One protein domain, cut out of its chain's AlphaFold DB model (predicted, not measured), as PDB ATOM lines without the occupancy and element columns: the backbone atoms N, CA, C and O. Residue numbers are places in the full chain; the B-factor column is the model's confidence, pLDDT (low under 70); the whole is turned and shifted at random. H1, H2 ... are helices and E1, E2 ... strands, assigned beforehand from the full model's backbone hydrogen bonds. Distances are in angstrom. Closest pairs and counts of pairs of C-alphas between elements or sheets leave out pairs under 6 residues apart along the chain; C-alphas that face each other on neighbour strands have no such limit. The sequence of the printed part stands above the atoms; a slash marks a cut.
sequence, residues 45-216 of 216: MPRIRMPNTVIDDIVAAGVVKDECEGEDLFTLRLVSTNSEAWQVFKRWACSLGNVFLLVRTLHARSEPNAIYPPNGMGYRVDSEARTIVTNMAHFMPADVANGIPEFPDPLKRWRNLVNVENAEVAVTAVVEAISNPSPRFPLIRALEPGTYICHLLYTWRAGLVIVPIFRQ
ATOM      1  N   MET A  45     -48.264  43.474 -12.497       67.00
ATOM      2  CA  MET A  45     -48.155  44.569 -13.456       67.00
ATOM      3  C   MET A  45     -47.188  45.643 -12.951       67.00
ATOM      4  O   MET A  45     -47.395  46.185 -11.859       67.00
ATOM      5  N   PRO A  46     -46.160  46.014 -13.734       74.56
ATOM      6  CA  PRO A  46     -45.272  47.095 -13.353       74.56
ATOM      7  C   PRO A  46     -46.067  48.402 -13.313       74.56
ATOM      8  O   PRO A  46     -46.674  48.822 -14.298       74.56
ATOM      9  N   ARG A  47     -46.086  49.045 -12.142       80.25
ATOM     10  CA  ARG A  47     -46.855  50.280 -11.910       80.25
ATOM     11  C   ARG A  47     -46.040  51.539 -12.191       80.25
ATOM     12  O   ARG A  47     -46.615  52.588 -12.481       80.25
ATOM     13  N   ILE A  48     -44.713  51.430 -12.121       87.25
ATOM     14  CA  ILE A  48     -43.792  52.558 -12.268       87.25
ATOM     15  C   ILE A  48     -43.511  52.817 -13.741       87.25
ATOM     16  O   ILE A  48     -43.095  51.915 -14.466       87.25
ATOM     17  N   ARG A  49     -43.728  54.067 -14.160       91.38
ATOM     18  CA  ARG A  49     -43.322  54.586 -15.468       91.38
ATOM     19  C   ARG A  49     -41.951  55.239 -15.330       91.38
ATOM     20  O   ARG A  49     -41.734  56.013 -14.400       91.38
ATOM     21  N   MET A  50     -41.051  54.945 -16.262       93.75
ATOM     22  CA  MET A  50     -39.775  55.649 -16.354       93.75
ATOM     23  C   MET A  50     -40.019  57.115 -16.754       93.75
ATOM     24  O   MET A  50     -40.758  57.348 -17.713       93.75
ATOM     25  N   PRO A  51     -39.453  58.106 -16.038       94.94
ATOM     26  CA  PRO A  51     -39.563  59.507 -16.432       94.94
ATOM     27  C   PRO A  51     -38.944  59.746 -17.811       94.94
ATOM     28  O   PRO A  51     -37.886  59.195 -18.108       94.94
ATOM     29  N   ASN A  52     -39.553  60.620 -18.617       94.50
ATOM     30  CA  ASN A  52     -39.028  60.952 -19.946       94.50
ATOM     31  C   ASN A  52     -37.590  61.475 -19.886       94.50
ATOM     32  O   ASN A  52     -36.788  61.075 -20.708       94.50
ATOM     33  N   THR A  53     -37.231  62.245 -18.855       97.00
ATOM     34  CA  THR A  53     -35.853  62.726 -18.671       97.00
ATOM     35  C   THR A  53     -34.838  61.584 -18.582       97.00
ATOM     36  O   THR A  53     -33.761  61.679 -19.146       97.00
ATOM     37  N   VAL A  54     -35.190  60.471 -17.927       97.06
ATOM     38  CA  VAL A  54     -34.317  59.288 -17.835       97.06
ATOM     39  C   VAL A  54     -34.225  58.576 -19.185       97.06
ATOM     40  O   VAL A  54     -33.159  58.089 -19.548       97.06
ATOM     41  N   ILE A  55     -35.332  58.516 -19.932       96.38
ATOM     42  CA  ILE A  55     -35.354  57.956 -21.291       96.38
ATOM     43  C   ILE A  55     -34.456  58.795 -22.207       96.38
ATOM     44  O   ILE A  55     -33.618  58.233 -22.909       96.38
ATOM     45  N   ASP A  56     -34.595  60.118 -22.161       96.75
ATOM     46  CA  ASP A  56     -33.822  61.067 -22.959       96.75
ATOM     47  C   ASP A  56     -32.325  60.964 -22.634       96.75
ATOM     48  O   ASP A  56     -31.510  60.882 -23.550       96.75
ATOM     49  N   ASP A  57     -31.961  60.856 -21.350       98.00
ATOM     50  CA  ASP A  57     -30.575  60.647 -20.914       98.00
ATOM     51  C   ASP A  57     -30.001  59.308 -21.423       98.00
ATOM     52  O   ASP A  57     -28.841  59.234 -21.833       98.00
ATOM     53  N   ILE A  58     -30.802  58.234 -21.435       97.56
ATOM     54  CA  ILE A  58     -30.390  56.929 -21.983       97.56
ATOM     55  C   ILE A  58     -30.181  57.011 -23.502       97.56
ATOM     56  O   ILE A  58     -29.204  56.464 -24.017       97.56
ATOM     57  N   VAL A  59     -31.074  57.696 -24.221       97.00
ATOM     58  CA  VAL A  59     -30.961  57.897 -25.673       97.00
ATOM     59  C   VAL A  59     -29.751  58.769 -26.009       97.00
ATOM     60  O   VAL A  59     -28.991  58.440 -26.919       97.00
ATOM     61  N   ALA A  60     -29.508  59.830 -25.235       96.69
ATOM     62  CA  ALA A  60     -28.328  60.680 -25.368       96.69
ATOM     63  C   ALA A  60     -27.018  59.902 -25.147       96.69
ATOM     64  O   ALA A  60     -26.017  60.189 -25.802       96.69
ATOM     65  N   ALA A  61     -27.041  58.863 -24.307       96.50
ATOM     66  CA  ALA A  61     -25.935  57.925 -24.112       96.50
ATOM     67  C   ALA A  61     -25.790  56.874 -25.242       96.50
ATOM     68  O   ALA A  61     -25.063  55.888 -25.090       96.50
ATOM     69  N   GLY A  62     -26.467  57.067 -26.379       91.50
ATOM     70  CA  GLY A  62     -26.285  56.288 -27.606       91.50
ATOM     71  C   GLY A  62     -27.176  55.051 -27.738       91.50
ATOM     72  O   GLY A  62     -26.924  54.218 -28.607       91.50
ATOM     73  N   VAL A  63     -28.206  54.904 -26.898       95.25
ATOM     74  CA  VAL A  63     -29.188  53.816 -27.026       95.25
ATOM     75  C   VAL A  63     -30.282  54.198 -28.015       95.25
ATOM     76  O   VAL A  63     -30.884  55.264 -27.925       95.25
ATOM     77  N   VAL A  64     -30.590  53.284 -28.935       90.12
ATOM     78  CA  VAL A  64     -31.761  53.412 -29.805       90.12
ATOM     79  C   VAL A  64     -33.013  53.054 -29.006       90.12
ATOM     80  O   VAL A  64     -33.084  51.990 -28.382       90.12
ATOM     81  N   LYS A  65     -33.989  53.963 -29.017       93.06
ATOM     82  CA  LYS A  65     -35.337  53.730 -28.500       93.06
ATOM     83  C   LYS A  65     -36.208  53.206 -29.635       93.06
ATOM     84  O   LYS A  65     -36.463  53.934 -30.591       93.06
ATOM     85  N   ASP A  66     -36.683  51.977 -29.491       92.69
ATOM     86  CA  ASP A  66     -37.659  51.388 -30.404       92.69
ATOM     87  C   ASP A  66     -39.064  51.631 -29.842       92.69
ATOM     88  O   ASP A  66     -39.356  51.243 -28.709       92.69
ATOM     89  N   GLU A  67     -39.937  52.275 -30.612       90.69
ATOM     90  CA  GLU A  67     -41.341  52.488 -30.243       90.69
ATOM     91  C   GLU A  67     -42.235  51.473 -30.959       90.69
ATOM     92  O   GLU A  67     -42.001  51.125 -32.118       90.69
ATOM     93  N   CYS A  68     -43.263  50.978 -30.271       82.00
ATOM     94  CA  CYS A  68     -44.280  50.144 -30.902       82.00
ATOM     95  C   CYS A  68     -45.332  51.046 -31.558       82.00
ATOM     96  O   CYS A  68     -46.022  51.797 -30.873       82.00
ATOM     97  N   GLU A  69     -45.458  50.977 -32.886       79.94
ATOM     98  CA  GLU A  69     -46.429  51.793 -33.623       79.94
ATOM     99  C   GLU A  69     -47.852  51.620 -33.073       79.94
ATOM    100  O   GLU A  69     -48.363  50.508 -32.954       79.94
ATOM    101  N   GLY A  70     -48.504  52.743 -32.757       77.12
ATOM    102  CA  GLY A  70     -49.877  52.761 -32.248       77.12
ATOM    103  C   GLY A  70     -50.026  52.455 -30.754       77.12
ATOM    104  O   GLY A  70     -51.147  52.506 -30.250       77.12
ATOM    105  N   GLU A  71     -48.932  52.200 -30.032       79.38
ATOM    106  CA  GLU A  71     -48.942  51.905 -28.598       79.38
ATOM    107  C   GLU A  71     -48.022  52.867 -27.823       79.38
ATOM    108  O   GLU A  71     -46.953  53.245 -28.291       79.38
ATOM    109  N   ASP A  72     -48.398  53.250 -26.593       83.75
ATOM    110  CA  ASP A  72     -47.492  53.947 -25.652       83.75
ATOM    111  C   ASP A  72     -46.538  52.913 -25.023       83.75
ATOM    112  O   ASP A  72     -46.532  52.731 -23.809       83.75
ATOM    113  N   LEU A  73     -45.813  52.155 -25.855       88.19
ATOM    114  CA  LEU A  73     -44.811  51.165 -25.453       88.19
ATOM    115  C   LEU A  73     -43.474  51.467 -26.132       88.19
ATOM    116  O   LEU A  73     -43.411  51.735 -27.332       88.19
ATOM    117  N   PHE A  74     -42.387  51.355 -25.370       92.50
ATOM    118  CA  PHE A  74     -41.032  51.497 -25.899       92.50
ATOM    119  C   PHE A  74     -40.091  50.393 -25.411       92.50
ATOM    120  O   PHE A  74     -40.275  49.812 -24.339       92.50
ATOM    121  N   THR A  75     -39.032  50.144 -26.176       95.12
ATOM    122  CA  THR A  75     -37.908  49.285 -25.799       95.12
ATOM    123  C   THR A  75     -36.607  50.080 -25.834       95.12
ATOM    124  O   THR A  75     -36.320  50.777 -26.802       95.12
ATOM    125  N   LEU A  76     -35.803  49.957 -24.778       96.50
ATOM    126  CA  LEU A  76     -34.433  50.465 -24.707       96.50
ATOM    127  C   LEU A  76     -33.480  49.272 -24.657       96.50
ATOM    128  O   LEU A  76     -33.485  48.508 -23.686       96.50
ATOM    129  N   ARG A  77     -32.659  49.102 -25.696       95.50
ATOM    130  CA  ARG A  77     -31.666  48.023 -25.770       95.50
ATOM    131  C   ARG A  77     -30.281  48.558 -25.436       95.50
ATOM    132  O   ARG A  77     -29.639  49.217 -26.247       95.50
ATOM    133  N   LEU A  78     -29.817  48.253 -24.233       95.50
ATOM    134  CA  LEU A  78     -28.476  48.601 -23.789       95.50
ATOM    135  C   LEU A  78     -27.446  47.629 -24.351       95.50
ATOM    136  O   LEU A  78     -27.708  46.437 -24.476       95.50
ATOM    137  N   VAL A  79     -26.247  48.140 -24.621       92.75
ATOM    138  CA  VAL A  79     -25.145  47.356 -25.200       92.75
ATOM    139  C   VAL A  79     -24.362  46.548 -24.162       92.75
ATOM    140  O   VAL A  79     -23.746  45.542 -24.494       92.75
ATOM    141  N   SER A  80     -24.336  46.995 -22.901       93.69
ATOM    142  CA  SER A  80     -23.539  46.380 -21.832       93.69
ATOM    143  C   SER A  80     -23.899  46.949 -20.459       93.69
ATOM    144  O   SER A  80     -24.273  48.118 -20.346       93.69
ATOM    145  N   THR A  81     -23.671  46.167 -19.401       95.94
ATOM    146  CA  THR A  81     -23.703  46.608 -17.994       95.94
ATOM    147  C   THR A  81     -22.543  47.541 -17.611       95.94
ATOM    148  O   THR A  81     -22.510  48.077 -16.507       95.94
ATOM    149  N   ASN A  82     -21.603  47.787 -18.526       94.94
ATOM    150  CA  ASN A  82     -20.540  48.782 -18.365       94.94
ATOM    151  C   ASN A  82     -20.809  50.077 -19.151       94.94
ATOM    152  O   ASN A  82     -20.011  51.007 -19.083       94.94
ATOM    153  N   SER A  83     -21.910  50.148 -19.906       96.50
ATOM    154  CA  SER A  83     -22.234  51.317 -20.732       96.50
ATOM    155  C   SER A  83     -22.721  52.509 -19.901       96.50
ATOM    156  O   SER A  83     -23.292  52.335 -18.824       96.50
ATOM    157  N   GLU A  84     -22.545  53.726 -20.417       97.62
ATOM    158  CA  GLU A  84     -23.057  54.947 -19.779       97.62
ATOM    159  C   GLU A  84     -24.581  54.901 -19.607       97.62
ATOM    160  O   GLU A  84     -25.088  55.153 -18.513       97.62
ATOM    161  N   ALA A  85     -25.296  54.461 -20.645       97.88
ATOM    162  CA  ALA A  85     -26.738  54.251 -20.607       97.88
ATOM    163  C   ALA A  85     -27.162  53.301 -19.472       97.88
ATOM    164  O   ALA A  85     -28.167  53.535 -18.797       97.88
ATOM    165  N   TRP A  86     -26.378  52.250 -19.210       97.75
ATOM    166  CA  TRP A  86     -26.647  51.352 -18.091       97.75
ATOM    167  C   TRP A  86     -26.453  52.049 -16.753       97.75
ATOM    168  O   TRP A  86     -27.264  51.852 -15.856       97.75
ATOM    169  N   GLN A  87     -25.430  52.891 -16.611       98.12
ATOM    170  CA  GLN A  87     -25.240  53.654 -15.379       98.12
ATOM    171  C   GLN A  87     -26.381  54.650 -15.143       98.12
ATOM    172  O   GLN A  87     -26.801  54.812 -13.998       98.12
ATOM    173  N   VAL A  88     -26.925  55.279 -16.194       98.12
ATOM    174  CA  VAL A  88     -28.131  56.122 -16.094       98.12
ATOM    175  C   VAL A  88     -29.314  55.297 -15.588       98.12
ATOM    176  O   VAL A  88     -29.901  55.633 -14.557       98.12
ATOM    177  N   PHE A  89     -29.610  54.177 -16.253       97.31
ATOM    178  CA  PHE A  89     -30.702  53.283 -15.873       97.31
ATOM    179  C   PHE A  89     -30.548  52.748 -14.445       97.31
ATOM    180  O   PHE A  89     -31.481  52.836 -13.651       97.31
ATOM    181  N   LYS A  90     -29.362  52.237 -14.099       97.56
ATOM    182  CA  LYS A  90     -29.037  51.696 -12.778       97.56
ATOM    183  C   LYS A  90     -29.214  52.754 -11.694       97.56
ATOM    184  O   LYS A  90     -29.898  52.482 -10.715       97.56
ATOM    185  N   ARG A  91     -28.655  53.962 -11.862       97.62
ATOM    186  CA  ARG A  91     -28.805  55.052 -10.876       97.62
ATOM    187  C   ARG A  91     -30.267  55.408 -10.642       97.62
ATOM    188  O   ARG A  91     -30.668  55.573  -9.494       97.62
ATOM    189  N   TRP A  92     -31.051  55.516 -11.713       96.75
ATOM    190  CA  TRP A  92     -32.480  55.783 -11.598       96.75
ATOM    191  C   TRP A  92     -33.227  54.629 -10.921       96.75
ATOM    192  O   TRP A  92     -33.971  54.865  -9.979       96.75
ATOM    193  N   ALA A  93     -33.007  53.380 -11.335       95.50
ATOM    194  CA  ALA A  93     -33.681  52.227 -10.740       95.50
ATOM    195  C   ALA A  93     -33.349  52.076  -9.244       95.50
ATOM    196  O   ALA A  93     -34.248  51.841  -8.438       95.50
ATOM    197  N   CYS A  94     -32.088  52.287  -8.852       95.31
ATOM    198  CA  CYS A  94     -31.659  52.270  -7.452       95.31
ATOM    199  C   CYS A  94     -32.308  53.382  -6.608       95.31
ATOM    200  O   CYS A  94     -32.504  53.193  -5.412       95.31
ATOM    201  N   SER A  95     -32.675  54.531  -7.193       94.94
ATOM    202  CA  SER A  95     -33.281  55.638  -6.435       94.94
ATOM    203  C   SER A  95     -34.757  55.419  -6.081       94.94
ATOM    204  O   SER A  95     -35.310  56.166  -5.274       94.94
ATOM    205  N   LEU A  96     -35.397  54.384  -6.638       91.19
ATOM    206  CA  LEU A  96     -36.809  54.064  -6.400       91.19
ATOM    207  C   LEU A  96     -37.068  53.422  -5.025       91.19
ATOM    208  O   LEU A  96     -38.213  53.398  -4.571       91.19
ATOM    209  N   GLY A  97     -36.035  52.898  -4.359       83.31
ATOM    210  CA  GLY A  97     -36.164  52.195  -3.081       83.31
ATOM    211  C   GLY A  97     -36.883  50.844  -3.203       83.31
ATOM    212  O   GLY A  97     -36.614  50.058  -4.115       83.31
ATOM    213  N   ASN A  98     -37.795  50.559  -2.266       84.75
ATOM    214  CA  ASN A  98     -38.514  49.280  -2.168       84.75
ATOM    215  C   ASN A  98     -39.670  49.198  -3.172       84.75
ATOM    216  O   ASN A  98     -40.846  49.299  -2.821       84.75
ATOM    217  N   VAL A  99     -39.307  49.034  -4.437       88.00
ATOM    218  CA  VAL A  99     -40.230  48.817  -5.546       88.00
ATOM    219  C   VAL A  99     -39.960  47.453  -6.157       88.00
ATOM    220  O   VAL A  99     -38.818  47.129  -6.480       88.00
ATOM    221  N   PHE A 100     -41.040  46.710  -6.407       87.94
ATOM    222  CA  PHE A 100     -40.977  45.478  -7.178       87.94
ATOM    223  C   PHE A 100     -40.587  45.767  -8.627       87.94
ATOM    224  O   PHE A 100     -41.297  46.486  -9.338       87.94
ATOM    225  N   LEU A 101     -39.494  45.160  -9.077       90.62
ATOM    226  CA  LEU A 101     -39.080  45.190 -10.470       90.62
ATOM    227  C   LEU A 101     -39.343  43.837 -11.127       90.62
ATOM    228  O   LEU A 101     -38.876  42.797 -10.663       90.62
ATOM    229  N   LEU A 102     -40.093  43.862 -12.226       93.75
ATOM    230  CA  LEU A 102     -40.422  42.676 -13.001       93.75
ATOM    231  C   LEU A 102     -39.243  42.309 -13.913       93.75
ATOM    232  O   LEU A 102     -38.967  42.995 -14.901       93.75
ATOM    233  N   VAL A 103     -38.557  41.219 -13.576       95.06
ATOM    234  CA  VAL A 103     -37.347  40.732 -14.244       95.06
ATOM    235  C   VAL A 103     -37.627  39.425 -14.980       95.06
ATOM    236  O   VAL A 103     -38.252  38.495 -14.457       95.06
ATOM    237  N   ARG A 104     -37.114  39.334 -16.205       94.88
ATOM    238  CA  ARG A 104     -37.100  38.121 -17.026       94.88
ATOM    239  C   ARG A 104     -35.720  37.916 -17.636       94.88
ATOM    240  O   ARG A 104     -35.051  38.880 -17.987       94.88
ATOM    241  N   THR A 105     -35.327  36.661 -17.822       95.44
ATOM    242  CA  THR A 105     -34.181  36.316 -18.668       95.44
ATOM    243  C   THR A 105     -34.661  35.868 -20.049       95.44
ATOM    244  O   THR A 105     -35.739  35.276 -20.205       95.44
ATOM    245  N   LEU A 106     -33.859  36.152 -21.067       92.75
ATOM    246  CA  LEU A 106     -34.051  35.643 -22.417       92.75
ATOM    247  C   LEU A 106     -32.692  35.298 -23.012       92.75
ATOM    248  O   LEU A 106     -31.857  36.177 -23.179       92.75
ATOM    249  N   HIS A 107     -32.485  34.042 -23.393       90.25
ATOM    250  CA  HIS A 107     -31.352  33.687 -24.237       90.25
ATOM    251  C   HIS A 107     -31.733  33.846 -25.711       90.25
ATOM    252  O   HIS A 107     -32.567  33.099 -26.227       90.25
ATOM    253  N   ALA A 108     -31.115  34.810 -26.387       85.56
ATOM    254  CA  ALA A 108     -31.287  35.050 -27.812       85.56
ATOM    255  C   ALA A 108     -29.925  35.289 -28.469       85.56
ATOM    256  O   ALA A 108     -29.105  36.053 -27.963       85.56
ATOM    257  N   ARG A 109     -29.689  34.657 -29.624       83.31
ATOM    258  CA  ARG A 109     -28.496  34.914 -30.445       83.31
ATOM    259  C   ARG A 109     -28.659  36.208 -31.243       83.31
ATOM    260  O   ARG A 109     -28.793  36.164 -32.460       83.31
ATOM    261  N   SER A 110     -28.738  37.338 -30.546       81.38
ATOM    262  CA  SER A 110     -28.966  38.658 -31.150       81.38
ATOM    263  C   SER A 110     -27.773  39.606 -31.052       81.38
ATOM    264  O   SER A 110     -27.780  40.634 -31.712       81.38
ATOM    265  N   GLU A 111     -26.761  39.278 -30.252       84.44
ATOM    266  CA  GLU A 111     -25.536  40.067 -30.127       84.44
ATOM    267  C   GLU A 111     -24.528  39.636 -31.211       84.44
ATOM    268  O   GLU A 111     -24.009  38.515 -31.141       84.44
ATOM    269  N   PRO A 112     -24.250  40.472 -32.229       80.94
ATOM    270  CA  PRO A 112     -23.538  40.055 -33.443       80.94
ATOM    271  C   PRO A 112     -22.078  39.645 -33.209       80.94
ATOM    272  O   PRO A 112     -21.550  38.836 -33.963       80.94
ATOM    273  N   ASN A 113     -21.449  40.155 -32.147       84.75
ATOM    274  CA  ASN A 113     -20.036  39.911 -31.831       84.75
ATOM    275  C   ASN A 113     -19.834  39.139 -30.517       84.75
ATOM    276  O   ASN A 113     -18.723  39.089 -29.993       84.75
ATOM    277  N   ALA A 114     -20.901  38.578 -29.947       89.62
ATOM    278  CA  ALA A 114     -20.802  37.848 -28.694       89.62
ATOM    279  C   ALA A 114     -20.236  36.438 -28.898       89.62
ATOM    280  O   ALA A 114     -20.579  35.736 -29.851       89.62
ATOM    281  N   ILE A 115     -19.433  35.992 -27.933       93.00
ATOM    282  CA  ILE A 115     -19.116  34.575 -27.761       93.00
ATOM    283  C   ILE A 115     -20.344  33.922 -27.132       93.00
ATOM    284  O   ILE A 115     -20.838  34.389 -26.109       93.00
ATOM    285  N   TYR A 116     -20.849  32.850 -27.736       93.69
ATOM    286  CA  TYR A 116     -22.031  32.148 -27.240       93.69
ATOM    287  C   TYR A 116     -21.659  30.833 -26.562       93.69
ATOM    288  O   TYR A 116     -20.674  30.203 -26.955       93.69
ATOM    289  N   PRO A 117     -22.489  30.348 -25.619       92.12
ATOM    290  CA  PRO A 117     -22.347  29.003 -25.097       92.12
ATOM    291  C   PRO A 117     -22.365  27.985 -26.248       92.12
ATOM    292  O   PRO A 117     -23.106  28.178 -27.227       92.12
ATOM    293  N   PRO A 118     -21.607  26.880 -26.130       88.50
ATOM    294  CA  PRO A 118     -21.616  25.815 -27.123       88.50
ATOM    295  C   PRO A 118     -23.030  25.343 -27.484       88.50
ATOM    296  O   PRO A 118     -23.973  25.420 -26.686       88.50
ATOM    297  N   ASN A 119     -23.184  24.855 -28.716       81.88
ATOM    298  CA  ASN A 119     -24.483  24.475 -29.271       81.88
ATOM    299  C   ASN A 119     -25.256  23.533 -28.330       81.88
ATOM    300  O   ASN A 119     -24.708  22.585 -27.776       81.88
ATOM    301  N   GLY A 120     -26.549  23.815 -28.147       84.00
ATOM    302  CA  GLY A 120     -27.427  23.046 -27.261       84.00
ATOM    303  C   GLY A 120     -27.366  23.429 -25.776       84.00
ATOM    304  O   GLY A 120     -28.243  23.009 -25.023       84.00
ATOM    305  N   MET A 121     -26.411  24.261 -25.336       90.19
ATOM    306  CA  MET A 121     -26.338  24.686 -23.928       90.19
ATOM    307  C   MET A 121     -27.155  25.935 -23.592       90.19
ATOM    308  O   MET A 121     -27.499  26.111 -22.427       90.19
ATOM    309  N   GLY A 122     -27.535  26.754 -24.580       90.00
ATOM    310  CA  GLY A 122     -28.222  28.035 -24.349       90.00
ATOM    311  C   GLY A 122     -29.449  27.941 -23.434       90.00
ATOM    312  O   GLY A 122     -29.560  28.701 -22.480       90.00
ATOM    313  N   TYR A 123     -30.322  26.945 -23.635       90.88
ATOM    314  CA  TYR A 123     -31.495  26.737 -22.770       90.88
ATOM    315  C   TYR A 123     -31.123  26.386 -21.321       90.88
ATOM    316  O   TYR A 123     -31.781  26.823 -20.380       90.88
ATOM    317  N   ARG A 124     -30.070  25.586 -21.123       93.62
ATOM    318  CA  ARG A 124     -29.642  25.159 -19.785       93.62
ATOM    319  C   ARG A 124     -28.936  26.293 -19.038       93.62
ATOM    320  O   ARG A 124     -29.178  26.464 -17.849       93.62
ATOM    321  N   VAL A 125     -28.137  27.086 -19.752       95.19
ATOM    322  CA  VAL A 125     -27.521  28.326 -19.255       95.19
ATOM    323  C   VAL A 125     -28.605  29.330 -18.847       95.19
ATOM    324  O   VAL A 125     -28.588  29.831 -17.726       95.19
ATOM    325  N   ASP A 126     -29.615  29.542 -19.696       94.44
ATOM    326  CA  ASP A 126     -30.764  30.395 -19.374       94.44
ATOM    327  C   ASP A 126     -31.547  29.871 -18.159       94.44
ATOM    328  O   ASP A 126     -31.946  30.640 -17.290       94.44
ATOM    329  N   SER A 127     -31.727  28.550 -18.043       95.06
ATOM    330  CA  SER A 127     -32.380  27.931 -16.883       95.06
ATOM    331  C   SER A 127     -31.649  28.227 -15.569       95.06
ATOM    332  O   SER A 127     -32.307  28.453 -14.550       95.06
ATOM    333  N   GLU A 128     -30.314  28.223 -15.553       96.69
ATOM    334  CA  GLU A 128     -29.545  28.620 -14.366       96.69
ATOM    335  C   GLU A 128     -29.724  30.111 -14.065       96.69
ATOM    336  O   GLU A 128     -30.032  30.456 -12.924       96.69
ATOM    337  N   ALA A 129     -29.672  30.980 -15.079       97.25
ATOM    338  CA  ALA A 129     -29.890  32.417 -14.903       97.25
ATOM    339  C   ALA A 129     -31.283  32.713 -14.317       97.25
ATOM    340  O   ALA A 129     -31.406  33.452 -13.341       97.25
ATOM    341  N   ARG A 130     -32.344  32.059 -14.814       96.69
ATOM    342  CA  ARG A 130     -33.702  32.170 -14.237       96.69
ATOM    343  C   ARG A 130     -33.768  31.683 -12.798       96.69
ATOM    344  O   ARG A 130     -34.536  32.220 -11.997       96.69
ATOM    345  N   THR A 131     -33.001  30.645 -12.474       96.56
ATOM    346  CA  THR A 131     -32.933  30.102 -11.113       96.56
ATOM    347  C   THR A 131     -32.279  31.113 -10.176       96.56
ATOM    348  O   THR A 131     -32.820  31.341  -9.095       96.56
ATOM    349  N   ILE A 132     -31.207  31.785 -10.606       97.12
ATOM    350  CA  ILE A 132     -30.573  32.884  -9.863       97.12
ATOM    351  C   ILE A 132     -31.594  33.995  -9.594       97.12
ATOM    352  O   ILE A 132     -31.888  34.267  -8.432       97.12
ATOM    353  N   VAL A 133     -32.236  34.547 -10.636       96.88
ATOM    354  CA  VAL A 133     -33.257  35.609 -10.478       96.88
ATOM    355  C   VAL A 133     -34.358  35.183  -9.501       96.88
ATOM    356  O   VAL A 133     -34.732  35.935  -8.606       96.88
ATOM    357  N   THR A 134     -34.861  33.951  -9.628       95.69
ATOM    358  CA  THR A 134     -35.939  33.434  -8.768       95.69
ATOM    359  C   THR A 134     -35.521  33.324  -7.302       95.69
ATOM    360  O   THR A 134     -36.329  33.594  -6.413       95.69
ATOM    361  N   ASN A 135     -34.287  32.904  -7.025       95.19
ATOM    362  CA  ASN A 135     -33.818  32.733  -5.650       95.19
ATOM    363  C   ASN A 135     -33.365  34.055  -5.013       95.19
ATOM    364  O   ASN A 135     -33.446  34.173  -3.797       95.19
ATOM    365  N   MET A 136     -32.987  35.052  -5.816       94.75
ATOM    366  CA  MET A 136     -32.669  36.410  -5.351       94.75
ATOM    367  C   MET A 136     -33.887  37.319  -5.196       94.75
ATOM    368  O   MET A 136     -33.760  38.412  -4.658       94.75
ATOM    369  N   ALA A 137     -35.062  36.886  -5.661       93.12
ATOM    370  CA  ALA A 137     -36.251  37.727  -5.763       93.12
ATOM    371  C   ALA A 137     -36.611  38.466  -4.466       93.12
ATOM    372  O   ALA A 137     -37.066  39.596  -4.537       93.12
ATOM    373  N   HIS A 138     -36.384  37.837  -3.309       91.81
ATOM    374  CA  HIS A 138     -36.776  38.354  -1.994       91.81
ATOM    375  C   HIS A 138     -35.647  39.055  -1.233       91.81
ATOM    376  O   HIS A 138     -35.843  39.432  -0.082       91.81
ATOM    377  N   PHE A 139     -34.451  39.158  -1.815       93.06
ATOM    378  CA  PHE A 139     -33.352  39.831  -1.135       93.06
ATOM    379  C   PHE A 139     -33.570  41.337  -1.125       93.06
ATOM    380  O   PHE A 139     -34.033  41.935  -2.100       93.06
ATOM    381  N   MET A 140     -33.184  41.934  -0.010       94.44
ATOM    382  CA  MET A 140     -33.100  43.366   0.212       94.44
ATOM    383  C   MET A 140     -31.635  43.812   0.123       94.44
ATOM    384  O   MET A 140     -30.730  42.986   0.261       94.44
ATOM    385  N   PRO A 141     -31.356  45.118  -0.055       94.88
ATOM    386  CA  PRO A 141     -29.982  45.623  -0.119       94.88
ATOM    387  C   PRO A 141     -29.113  45.196   1.076       94.88
ATOM    388  O   PRO A 141     -27.935  44.898   0.911       94.88
ATOM    389  N   ALA A 142     -29.706  45.085   2.270       95.19
ATOM    390  CA  ALA A 142     -29.011  44.622   3.471       95.19
ATOM    391  C   ALA A 142     -28.518  43.163   3.375       95.19
ATOM    392  O   ALA A 142     -27.449  42.857   3.899       95.19
ATOM    393  N   ASP A 143     -29.250  42.286   2.681       93.94
ATOM    394  CA  ASP A 143     -28.887  40.870   2.525       93.94
ATOM    395  C   ASP A 143     -27.672  40.681   1.605       93.94
ATOM    396  O   ASP A 143     -26.971  39.675   1.693       93.94
ATOM    397  N   VAL A 144     -27.421  41.654   0.722       94.50
ATOM    398  CA  VAL A 144     -26.369  41.614  -0.307       94.50
ATOM    399  C   VAL A 144     -25.262  42.648  -0.081       94.50
ATOM    400  O   VAL A 144     -24.341  42.758  -0.891       94.50
ATOM    401  N   ALA A 145     -25.311  43.394   1.026       93.25
ATOM    402  CA  ALA A 145     -24.357  44.462   1.334       93.25
ATOM    403  C   ALA A 145     -22.904  43.963   1.441       93.25
ATOM    404  O   ALA A 145     -21.970  44.715   1.178       93.25
ATOM    405  N   ASN A 146     -22.719  42.686   1.793       92.50
ATOM    406  CA  ASN A 146     -21.414  42.030   1.920       92.50
ATOM    407  C   ASN A 146     -21.116  41.059   0.758       92.50
ATOM    408  O   ASN A 146     -20.288  40.160   0.903       92.50
ATOM    409  N   GLY A 147     -21.792  41.225  -0.383       92.12
ATOM    410  CA  GLY A 147     -21.696  40.342  -1.546       92.12
ATOM    411  C   GLY A 147     -22.905  39.416  -1.701       92.12
ATOM    412  O   GLY A 147     -23.856  39.469  -0.926       92.12
ATOM    413  N   ILE A 148     -22.878  38.569  -2.733       94.50
ATOM    414  CA  ILE A 148     -23.979  37.644  -3.029       94.50
ATOM    415  C   ILE A 148     -23.997  36.520  -1.985       94.50
ATOM    416  O   ILE A 148     -23.024  35.762  -1.909       94.50
ATOM    417  N   PRO A 149     -25.070  36.377  -1.189       90.62
ATOM    418  CA  PRO A 149     -25.141  35.337  -0.174       90.62
ATOM    419  C   PRO A 149     -25.313  33.957  -0.816       90.62
ATOM    420  O   PRO A 149     -25.696  33.813  -1.983       90.62
ATOM    421  N   GLU A 150     -25.055  32.911  -0.036       90.00
ATOM    422  CA  GLU A 150     -25.297  31.546  -0.489       90.00
ATOM    423  C   GLU A 150     -26.793  31.275  -0.686       90.00
ATOM    424  O   GLU A 150     -27.645  31.674   0.109       90.00
ATOM    425  N   PHE A 151     -27.119  30.561  -1.763       88.25
ATOM    426  CA  PHE A 151     -28.498  30.190  -2.056       88.25
ATOM    427  C   PHE A 151     -28.960  29.009  -1.192       88.25
ATOM    428  O   PHE A 151     -28.201  28.049  -1.031       88.25
ATOM    429  N   PRO A 152     -30.212  29.035  -0.693       83.00
ATOM    430  CA  PRO A 152     -30.733  28.002   0.196       83.00
ATOM    431  C   PRO A 152     -30.859  26.636  -0.490       83.00
ATOM    432  O   PRO A 152     -31.030  26.543  -1.709       83.00
ATOM    433  N   ASP A 153     -30.847  25.580   0.328       83.25
ATOM    434  CA  ASP A 153     -31.156  24.212  -0.088       83.25
ATOM    435  C   ASP A 153     -32.586  23.799   0.307       83.25
ATOM    436  O   ASP A 153     -32.964  23.953   1.470       83.25
ATOM    437  N   PRO A 154     -33.381  23.226  -0.618       88.00
ATOM    438  CA  PRO A 154     -33.128  23.126  -2.057       88.00
ATOM    439  C   PRO A 154     -33.332  24.473  -2.780       88.00
ATOM    440  O   PRO A 154     -34.127  25.308  -2.347       88.00
ATOM    441  N   LEU A 155     -32.686  24.649  -3.943       91.31
ATOM    442  CA  LEU A 155     -32.944  25.804  -4.815       91.31
ATOM    443  C   LEU A 155     -34.426  25.860  -5.209       91.31
ATOM    444  O   LEU A 155     -35.015  24.858  -5.626       91.31
ATOM    445  N   LYS A 156     -35.021  27.055  -5.160       89.19
ATOM    446  CA  LYS A 156     -36.378  27.268  -5.674       89.19
ATOM    447  C   LYS A 156     -36.404  27.011  -7.179       89.19
ATOM    448  O   LYS A 156     -35.535  27.489  -7.912       89.19
ATOM    449  N   ARG A 157     -37.440  26.305  -7.647       87.06
ATOM    450  CA  ARG A 157     -37.691  26.100  -9.081       87.06
ATOM    451  C   ARG A 157     -37.877  27.449  -9.771       87.06
ATOM    452  O   ARG A 157     -38.669  28.270  -9.309       87.06
ATOM    453  N   TRP A 158     -37.179  27.638 -10.886       84.44
ATOM    454  CA  TRP A 158     -37.217  28.883 -11.637       84.44
ATOM    455  C   TRP A 158     -38.613  29.218 -12.174       84.44
ATOM    456  O   TRP A 158     -39.413  28.337 -12.504       84.44
ATOM    457  N   ARG A 159     -38.884  30.519 -12.293       85.56
ATOM    458  CA  ARG A 159     -40.074  31.080 -12.944       85.56
ATOM    459  C   ARG A 159     -39.656  31.849 -14.198       85.56
ATOM    460  O   ARG A 159     -38.547  32.366 -14.272       85.56
ATOM    461  N   ASN A 160     -40.538  31.918 -15.197       82.19
ATOM    462  CA  ASN A 160     -40.275  32.670 -16.437       82.19
ATOM    463  C   ASN A 160     -40.220  34.186 -16.218       82.19
ATOM    464  O   ASN A 160     -39.611  34.904 -17.005       82.19
ATOM    465  N   LEU A 161     -40.918  34.658 -15.189       86.62
ATOM    466  CA  LEU A 161     -41.141  36.059 -14.898       86.62
ATOM    467  C   LEU A 161     -41.175  36.209 -13.377       86.62
ATOM    468  O   LEU A 161     -41.891  35.460 -12.703       86.62
ATOM    469  N   VAL A 162     -40.356  37.109 -12.841       90.75
ATOM    470  CA  VAL A 162     -40.096  37.223 -11.403       90.75
ATOM    471  C   VAL A 162     -40.205  38.683 -10.985       90.75
ATOM    472  O   VAL A 162     -39.565  39.539 -11.582       90.75
ATOM    473  N   ASN A 163     -40.983  38.959  -9.941       91.12
ATOM    474  CA  ASN A 163     -40.911  40.233  -9.232       91.12
ATOM    475  C   ASN A 163     -39.756  40.159  -8.237       91.12
ATOM    476  O   ASN A 163     -39.827  39.378  -7.289       91.12
ATOM    477  N   VAL A 164     -38.708  40.944  -8.466       92.56
ATOM    478  CA  VAL A 164     -37.655  41.172  -7.476       92.56
ATOM    479  C   VAL A 164     -38.119  42.316  -6.584       92.56
ATOM    480  O   VAL A 164     -38.480  43.370  -7.097       92.56
ATOM    481  N   GLU A 165     -38.164  42.104  -5.272       91.19
ATOM    482  CA  GLU A 165     -38.838  42.992  -4.310       91.19
ATOM    483  C   GLU A 165     -38.207  44.382  -4.197       91.19
ATOM    484  O   GLU A 165     -38.873  45.337  -3.798       91.19
ATOM    485  N   ASN A 166     -36.938  44.497  -4.582       92.75
ATOM    486  CA  ASN A 166     -36.192  45.735  -4.533       92.75
ATOM    487  C   ASN A 166     -35.464  45.996  -5.866       92.75
ATOM    488  O   ASN A 166     -34.731  45.146  -6.380       92.75
ATOM    489  N   ALA A 167     -35.665  47.194  -6.419       93.88
ATOM    490  CA  ALA A 167     -35.121  47.589  -7.713       93.88
ATOM    491  C   ALA A 167     -33.586  47.668  -7.716       93.88
ATOM    492  O   ALA A 167     -32.971  47.272  -8.704       93.88
ATOM    493  N   GLU A 168     -32.961  48.111  -6.620       95.56
ATOM    494  CA  GLU A 168     -31.502  48.115  -6.482       95.56
ATOM    495  C   GLU A 168     -30.956  46.689  -6.562       95.56
ATOM    496  O   GLU A 168     -30.075  46.428  -7.379       95.56
ATOM    497  N   VAL A 169     -31.518  45.742  -5.808       96.62
ATOM    498  CA  VAL A 169     -31.115  44.324  -5.864       96.62
ATOM    499  C   VAL A 169     -31.279  43.760  -7.279       96.62
ATOM    500  O   VAL A 169     -30.386  43.078  -7.788       96.62
ATOM    501  N   ALA A 170     -32.386  44.095  -7.947       95.88
ATOM    502  CA  ALA A 170     -32.695  43.643  -9.298       95.88
ATOM    503  C   ALA A 170     -31.680  44.113 -10.353       95.88
ATOM    504  O   ALA A 170     -31.346  43.344 -11.251       95.88
ATOM    505  N   VAL A 171     -31.184  45.353 -10.262       96.88
ATOM    506  CA  VAL A 171     -30.230  45.910 -11.242       96.88
ATOM    507  C   VAL A 171     -28.770  45.820 -10.794       96.88
ATOM    508  O   VAL A 171     -27.876  46.204 -11.541       96.88
ATOM    509  N   THR A 172     -28.493  45.335  -9.582       96.81
ATOM    510  CA  THR A 172     -27.124  45.187  -9.066       96.81
ATOM    511  C   THR A 172     -26.806  43.736  -8.753       96.81
ATOM    512  O   THR A 172     -26.184  43.059  -9.568       96.81
ATOM    513  N   ALA A 173     -27.277  43.234  -7.618       97.38
ATOM    514  CA  ALA A 173     -26.936  41.920  -7.109       97.38
ATOM    515  C   ALA A 173     -27.355  40.796  -8.070       97.38
ATOM    516  O   ALA A 173     -26.611  39.836  -8.240       97.38
ATOM    517  N   VAL A 174     -28.498  40.911  -8.754       97.56
ATOM    518  CA  VAL A 174     -28.912  39.924  -9.771       97.56
ATOM    519  C   VAL A 174     -27.949  39.893 -10.960       97.56
ATOM    520  O   VAL A 174     -27.577  38.816 -11.424       97.56
ATOM    521  N   VAL A 175     -27.521  41.061 -11.444       98.00
ATOM    522  CA  VAL A 175     -26.538  41.170 -12.535       98.00
ATOM    523  C   VAL A 175     -25.206  40.551 -12.116       98.00
ATOM    524  O   VAL A 175     -24.641  39.756 -12.868       98.00
ATOM    525  N   GLU A 176     -24.739  40.877 -10.911       97.62
ATOM    526  CA  GLU A 176     -23.516  40.345 -10.300       97.62
ATOM    527  C   GLU A 176     -23.580  38.817 -10.181       97.62
ATOM    528  O   GLU A 176     -22.705  38.114 -10.682       97.62
ATOM    529  N   ALA A 177     -24.656  38.284  -9.600       97.62
ATOM    530  CA  ALA A 177     -24.820  36.856  -9.358       97.62
ATOM    531  C   ALA A 177     -24.927  36.034 -10.648       97.62
ATOM    532  O   ALA A 177     -24.480  34.891 -10.680       97.62
ATOM    533  N   ILE A 178     -25.513  36.587 -11.714       97.88
ATOM    534  CA  ILE A 178     -25.535  35.918 -13.023       97.88
ATOM    535  C   ILE A 178     -24.153  35.989 -13.679       97.88
ATOM    536  O   ILE A 178     -23.685  34.990 -14.219       97.88
ATOM    537  N   SER A 179     -23.496  37.150 -13.629       97.62
ATOM    538  CA  SER A 179     -22.195  37.355 -14.276       97.62
ATOM    539  C   SER A 179     -21.073  36.574 -13.591       97.62
ATOM    540  O   SER A 179     -20.156  36.117 -14.275       97.62
ATOM    541  N   ASN A 180     -21.152  36.388 -12.271       96.88
ATOM    542  CA  ASN A 180     -20.207  35.653 -11.432       96.88
ATOM    543  C   ASN A 180     -20.944  34.660 -10.511       96.88
ATOM    544  O   ASN A 180     -21.137  34.915  -9.318       96.88
ATOM    545  N   PRO A 181     -21.404  33.525 -11.061       95.19
ATOM    546  CA  PRO A 181     -22.261  32.610 -10.329       95.19
ATOM    547  C   PRO A 181     -21.531  31.843  -9.226       95.19
ATOM    548  O   PRO A 181     -20.393  31.388  -9.370       95.19
ATOM    549  N   SER A 182     -22.277  31.580  -8.154       93.31
ATOM    550  CA  SER A 182     -21.907  30.614  -7.119       93.31
ATOM    551  C   SER A 182     -21.615  29.221  -7.718       93.31
ATOM    552  O   SER A 182     -22.187  28.857  -8.750       93.31
ATOM    553  N   PRO A 183     -20.796  28.380  -7.045       93.75
ATOM    554  CA  PRO A 183     -20.566  26.981  -7.422       93.75
ATOM    555  C   PRO A 183     -21.829  26.151  -7.699       93.75
ATOM    556  O   PRO A 183     -21.743  25.127  -8.373       93.75
ATOM    557  N   ARG A 184     -22.990  26.587  -7.198       94.06
ATOM    558  CA  ARG A 184     -24.290  25.939  -7.401       94.06
ATOM    559  C   ARG A 184     -24.850  26.055  -8.822       94.06
ATOM    560  O   ARG A 184     -25.785  25.326  -9.138       94.06
ATOM    561  N   PHE A 185     -24.297  26.929  -9.664       95.69
ATOM    562  CA  PHE A 185     -24.690  27.101 -11.071       95.69
ATOM    563  C   PHE A 185     -23.511  26.729 -11.979       95.69
ATOM    564  O   PHE A 185     -22.805  27.599 -12.504       95.69
ATOM    565  N   PRO A 186     -23.207  25.423 -12.085       95.75
ATOM    566  CA  PRO A 186     -21.995  24.948 -12.736       95.75
ATOM    567  C   PRO A 186     -21.959  25.250 -14.234       95.75
ATOM    568  O   PRO A 186     -20.863  25.369 -14.777       95.75
ATOM    569  N   LEU A 187     -23.104  25.373 -14.915       96.44
ATOM    570  CA  LEU A 187     -23.113  25.590 -16.362       96.44
ATOM    571  C   LEU A 187     -22.681  27.008 -16.712       96.44
ATOM    572  O   LEU A 187     -21.812  27.159 -17.565       96.44
ATOM    573  N   ILE A 188     -23.233  28.028 -16.049       97.19
ATOM    574  CA  ILE A 188     -22.786  29.415 -16.234       97.19
ATOM    575  C   ILE A 188     -21.339  29.553 -15.754       97.19
ATOM    576  O   ILE A 188     -20.521  30.166 -16.434       97.19
ATOM    577  N   ARG A 189     -20.993  28.947 -14.610       96.50
ATOM    578  CA  ARG A 189     -19.640  29.038 -14.045       96.50
ATOM    579  C   ARG A 189     -18.568  28.468 -14.974       96.50
ATOM    580  O   ARG A 189     -17.461  28.997 -14.991       96.50
ATOM    581  N   ALA A 190     -18.890  27.406 -15.711       96.06
ATOM    582  CA  ALA A 190     -17.982  26.751 -16.648       96.06
ATOM    583  C   ALA A 190     -17.799  27.507 -17.976       96.06
ATOM    584  O   ALA A 190     -16.962  27.100 -18.778       96.06
ATOM    585  N   LEU A 191     -18.569  28.571 -18.233       96.19
ATOM    586  CA  LEU A 191     -18.365  29.413 -19.410       96.19
ATOM    587  C   LEU A 191     -17.067  30.216 -19.283       96.19
ATOM    588  O   LEU A 191     -16.687  30.647 -18.192       96.19
ATOM    589  N   GLU A 192     -16.422  30.467 -20.418       95.56
ATOM    590  CA  GLU A 192     -15.267  31.359 -20.484       95.56
ATOM    591  C   GLU A 192     -15.691  32.809 -20.176       95.56
ATOM    592  O   GLU A 192     -16.789  33.222 -20.581       95.56
ATOM    593  N   PRO A 193     -14.847  33.607 -19.495       95.94
ATOM    594  CA  PRO A 193     -15.072  35.043 -19.351       95.94
ATOM    595  C   PRO A 193     -15.346  35.721 -20.701       95.94
ATOM    596  O   PRO A 193     -14.728  35.399 -21.713       95.94
ATOM    597  N   GLY A 194     -16.300  36.648 -20.730       95.19
ATOM    598  CA  GLY A 194     -16.784  37.305 -21.947       95.19
ATOM    599  C   GLY A 194     -17.845  36.520 -22.728       95.19
ATOM    600  O   GLY A 194     -18.397  37.051 -23.691       95.19
ATOM    601  N   THR A 195     -18.189  35.292 -22.323       96.19
ATOM    602  CA  THR A 195     -19.281  34.532 -22.955       96.19
ATOM    603  C   THR A 195     -20.640  35.126 -22.590       96.19
ATOM    604  O   THR A 195     -20.935  35.355 -21.416       96.19
ATOM    605  N   TYR A 196     -21.496  35.346 -23.585       96.44
ATOM    606  CA  TYR A 196     -22.884  35.763 -23.405       96.44
ATOM    607  C   TYR A 196     -23.686  34.695 -22.655       96.44
ATOM    608  O   TYR A 196     -23.655  33.512 -22.996       96.44
ATOM    609  N   ILE A 197     -24.450  35.124 -21.656       96.94
ATOM    610  CA  ILE A 197     -25.296  34.249 -20.842       96.94
ATOM    611  C   ILE A 197     -26.749  34.383 -21.302       96.94
ATOM    612  O   ILE A 197     -27.355  33.426 -21.791       96.94
ATOM    613  N   CYS A 198     -27.305  35.585 -21.159       96.50
ATOM    614  CA  CYS A 198     -28.685  35.923 -21.489       96.50
ATOM    615  C   CYS A 198     -28.850  37.445 -21.578       96.50
ATOM    616  O   CYS A 198     -28.004  38.200 -21.104       96.50
ATOM    617  N   HIS A 199     -29.982  37.913 -22.091       96.94
ATOM    618  CA  HIS A 199     -30.484  39.251 -21.797       96.94
ATOM    619  C   HIS A 199     -31.286  39.240 -20.501       96.94
ATOM    620  O   HIS A 199     -32.110  38.347 -20.289       96.94
ATOM    621  N   LEU A 200     -31.091  40.264 -19.675       97.19
ATOM    622  CA  LEU A 200     -32.043  40.642 -18.638       97.19
ATOM    623  C   LEU A 200     -33.017  41.673 -19.192       97.19
ATOM    624  O   LEU A 200     -32.623  42.667 -19.802       97.19
ATOM    625  N   LEU A 201     -34.296  41.390 -18.987       96.81
ATOM    626  CA  LEU A 201     -35.432  42.184 -19.408       96.81
ATOM    627  C   LEU A 201     -36.085  42.757 -18.152       96.81
ATOM    628  O   LEU A 201     -36.644  42.005 -17.351       96.81
ATOM    629  N   TYR A 202     -36.026  44.075 -18.001       95.69
ATOM    630  CA  TYR A 202     -36.688  44.818 -16.934       95.69
ATOM    631  C   TYR A 202     -37.945  45.463 -17.496       95.69
ATOM    632  O   TYR A 202     -37.871  46.367 -18.331       95.69
ATOM    633  N   THR A 203     -39.099  44.969 -17.067       93.12
ATOM    634  CA  THR A 203     -40.388  45.471 -17.550       93.12
ATOM    635  C   THR A 203     -40.891  46.567 -16.621       93.12
ATOM    636  O   THR A 203     -40.959  46.386 -15.405       93.12
ATOM    637  N   TRP A 204     -41.288  47.684 -17.214       89.81
ATOM    638  CA  TRP A 204     -41.834  48.865 -16.557       89.81
ATOM    639  C   TRP A 204     -43.210  49.181 -17.136       89.81
ATOM    640  O   TRP A 204     -43.618  48.630 -18.162       89.81
ATOM    641  N   ARG A 205     -43.945  50.099 -16.505       90.00
ATOM    642  CA  ARG A 205     -45.162  50.615 -17.124       90.00
ATOM    643  C   ARG A 205     -44.770  51.309 -18.425       90.00
ATOM    644  O   ARG A 205     -43.975  52.247 -18.385       90.00
ATOM    645  N   ALA A 206     -45.365  50.869 -19.532       87.69
ATOM    646  CA  ALA A 206     -45.137  51.418 -20.867       87.69
ATOM    647  C   ALA A 206     -43.708  51.240 -21.429       87.69
ATOM    648  O   ALA A 206     -43.373  51.859 -22.432       87.69
ATOM    649  N   GLY A 207     -42.852  50.404 -20.824       92.31
ATOM    650  CA  GLY A 207     -41.454  50.313 -21.249       92.31
ATOM    651  C   GLY A 207     -40.775  48.986 -20.938       92.31
ATOM    652  O   GLY A 207     -41.068  48.333 -19.937       92.31
ATOM    653  N   LEU A 208     -39.816  48.612 -21.779       94.62
ATOM    654  CA  LEU A 208     -38.948  47.457 -21.595       94.62
ATOM    655  C   LEU A 208     -37.486  47.884 -21.714       94.62
ATOM    656  O   LEU A 208     -37.082  48.499 -22.695       94.62
ATOM    657  N   VAL A 209     -36.677  47.519 -20.727       96.88
ATOM    658  CA  VAL A 209     -35.230  47.738 -20.759       96.88
ATOM    659  C   VAL A 209     -34.536  46.393 -20.903       96.88
ATOM    660  O   VAL A 209     -34.764  45.491 -20.098       96.88
ATOM    661  N   ILE A 210     -33.704  46.248 -21.930       96.62
ATOM    662  CA  ILE A 210     -33.012  45.000 -22.267       96.62
ATOM    663  C   ILE A 210     -31.510  45.231 -22.154       96.62
ATOM    664  O   ILE A 210     -30.983  46.125 -22.809       96.62
ATOM    665  N   VAL A 211     -30.810  44.412 -21.372       96.88
ATOM    666  CA  VAL A 211     -29.343  44.461 -21.258       96.88
ATOM    667  C   VAL A 211     -28.746  43.059 -21.417       96.88
ATOM    668  O   VAL A 211     -29.253  42.116 -20.804       96.88
ATOM    669  N   PRO A 212     -27.698  42.870 -22.235       97.06
ATOM    670  CA  PRO A 212     -26.993  41.600 -22.318       97.06
ATOM    671  C   PRO A 212     -26.106  41.402 -21.085       97.06
ATOM    672  O   PRO A 212     -25.422  42.322 -20.634       97.06
ATOM    673  N   ILE A 213     -26.107  40.182 -20.558       97.69
ATOM    674  CA  ILE A 213     -25.258  39.750 -19.451       97.69
ATOM    675  C   ILE A 213     -24.212  38.779 -19.980       97.69
ATOM    676  O   ILE A 213     -24.529  37.826 -20.698       97.69
ATOM    677  N   PHE A 214     -22.967  39.024 -19.591       96.88
ATOM    678  CA  PHE A 214     -21.806  38.236 -19.972       96.88
ATOM    679  C   PHE A 214     -21.131  37.683 -18.720       96.88
ATOM    680  O   PHE A 214     -21.175  38.294 -17.652       96.88
ATOM    681  N   ARG A 215     -20.488  36.528 -18.862       97.19
ATOM    682  CA  ARG A 215     -19.648  35.944 -17.821       97.19
ATOM    683  C   ARG A 215     -18.455  36.868 -17.542       97.19
ATOM    684  O   ARG A 215     -17.804  37.301 -18.490       97.19
ATOM    685  N   GLN A 216     -18.174  37.148 -16.269       94.19
ATOM    686  CA  GLN A 216     -17.024  37.958 -15.829       94.19
ATOM    687  C   GLN A 216     -15.773  37.143 -15.493       94.19
ATOM    688  O   GLN A 216     -15.903  36.058 -14.885       94.19
TER     689      GLN A 216
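This is residues 45 to 216 of the 216 residues of an uncharacterized protein of Aphanomyces astaci (UniProt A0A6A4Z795). A strongly twisted sheet of six strands has helices over one face, in two layers: H1 and H2 pack side by side toward the edge with E1 and E2, H3 covers E5 and E3 toward the other edge, and H6 packs beside H3 near E5 and E6, the long hairpin in the middle of the sheet. Short H4 and H7 lie off the sheet, H4 next to H5 and H7 next to H3. The 172 printed residues hold seven named helices and six named strands, in the order H1 E1 E2 H2 E3 H3 H4 E4 H5 H6 H7 E5 E6; the mixed sheet runs E1 E2 E6 E5 E3 E4, and the class is mixed, helices and strands. The whole is compact, with a radius of gyration of the C-alphas of 15.5 A and spans of 42 by 37 by 27 A.

Find C-alpha 196 at (-22.884, 35.763, -23.405); from there E5, residues 196 to 204, runs 24.0 A, and E6, residues 207 to 214, returns 23.1 A to C-alpha 214 at (-21.806, 38.236, -19.972). The other strands are E1, residues 65 to 67, E2, 74 to 77, E3, 101 to 106 and 16.1 A long, and E4, 162 to 164. H1, residues 52 to 60, begins at (-39.028, 60.952, -19.946) and is 12.0 A long. H2, residues 84 to 95, spans 16.8 A and H3, residues 122 to 136, 21.2 A. Look for H4 at 141 to 144, H5 at 167 to 171, H6 at 173 to 179 and H7 at 186 to 189.

In the hairpin E5 and E6, N 202 and O 209 are 2.8 A apart. E5 and E3 are antiparallel, N 201 to O 104 2.8 A; so are E3 and E4, N 103 to O 162 2.8 A, and the hairpin E1 and E2, N 75 to O 66 2.8 A. E2 and E6 are parallel, N 76 to O 208 2.8 A. E2, H2 and E3 form a split strand-helix-strand unit, two strands running the same way with E6 and E5 between them; its crossover is right-handed. H1 touches H2, C-alphas of Ile 58 and Ala 85 closest at 4.7 A, at a shallow tilt of 23 degrees, opposite ways. H3 touches H6, Ala 129 and Ile 178 closest at 5.9 A between C-alphas. H3 is at a height of 8.0 A over the sheet and runs along E3, at 7 degrees on the local plane. Every O i to N i+4 pair is within hydrogen-bond range in H1, H2, H3, H5 and H6; H4 and H7 are too short for one.

The C-alphas farthest apart, those of Gly 70 and Asp 153, are 46.9 A apart. The printed part has no cut; the links E3 to H3 and H4 to E4 are long. Mean pLDDT of the printed part is 92.7, and residue 45 alone is under 70.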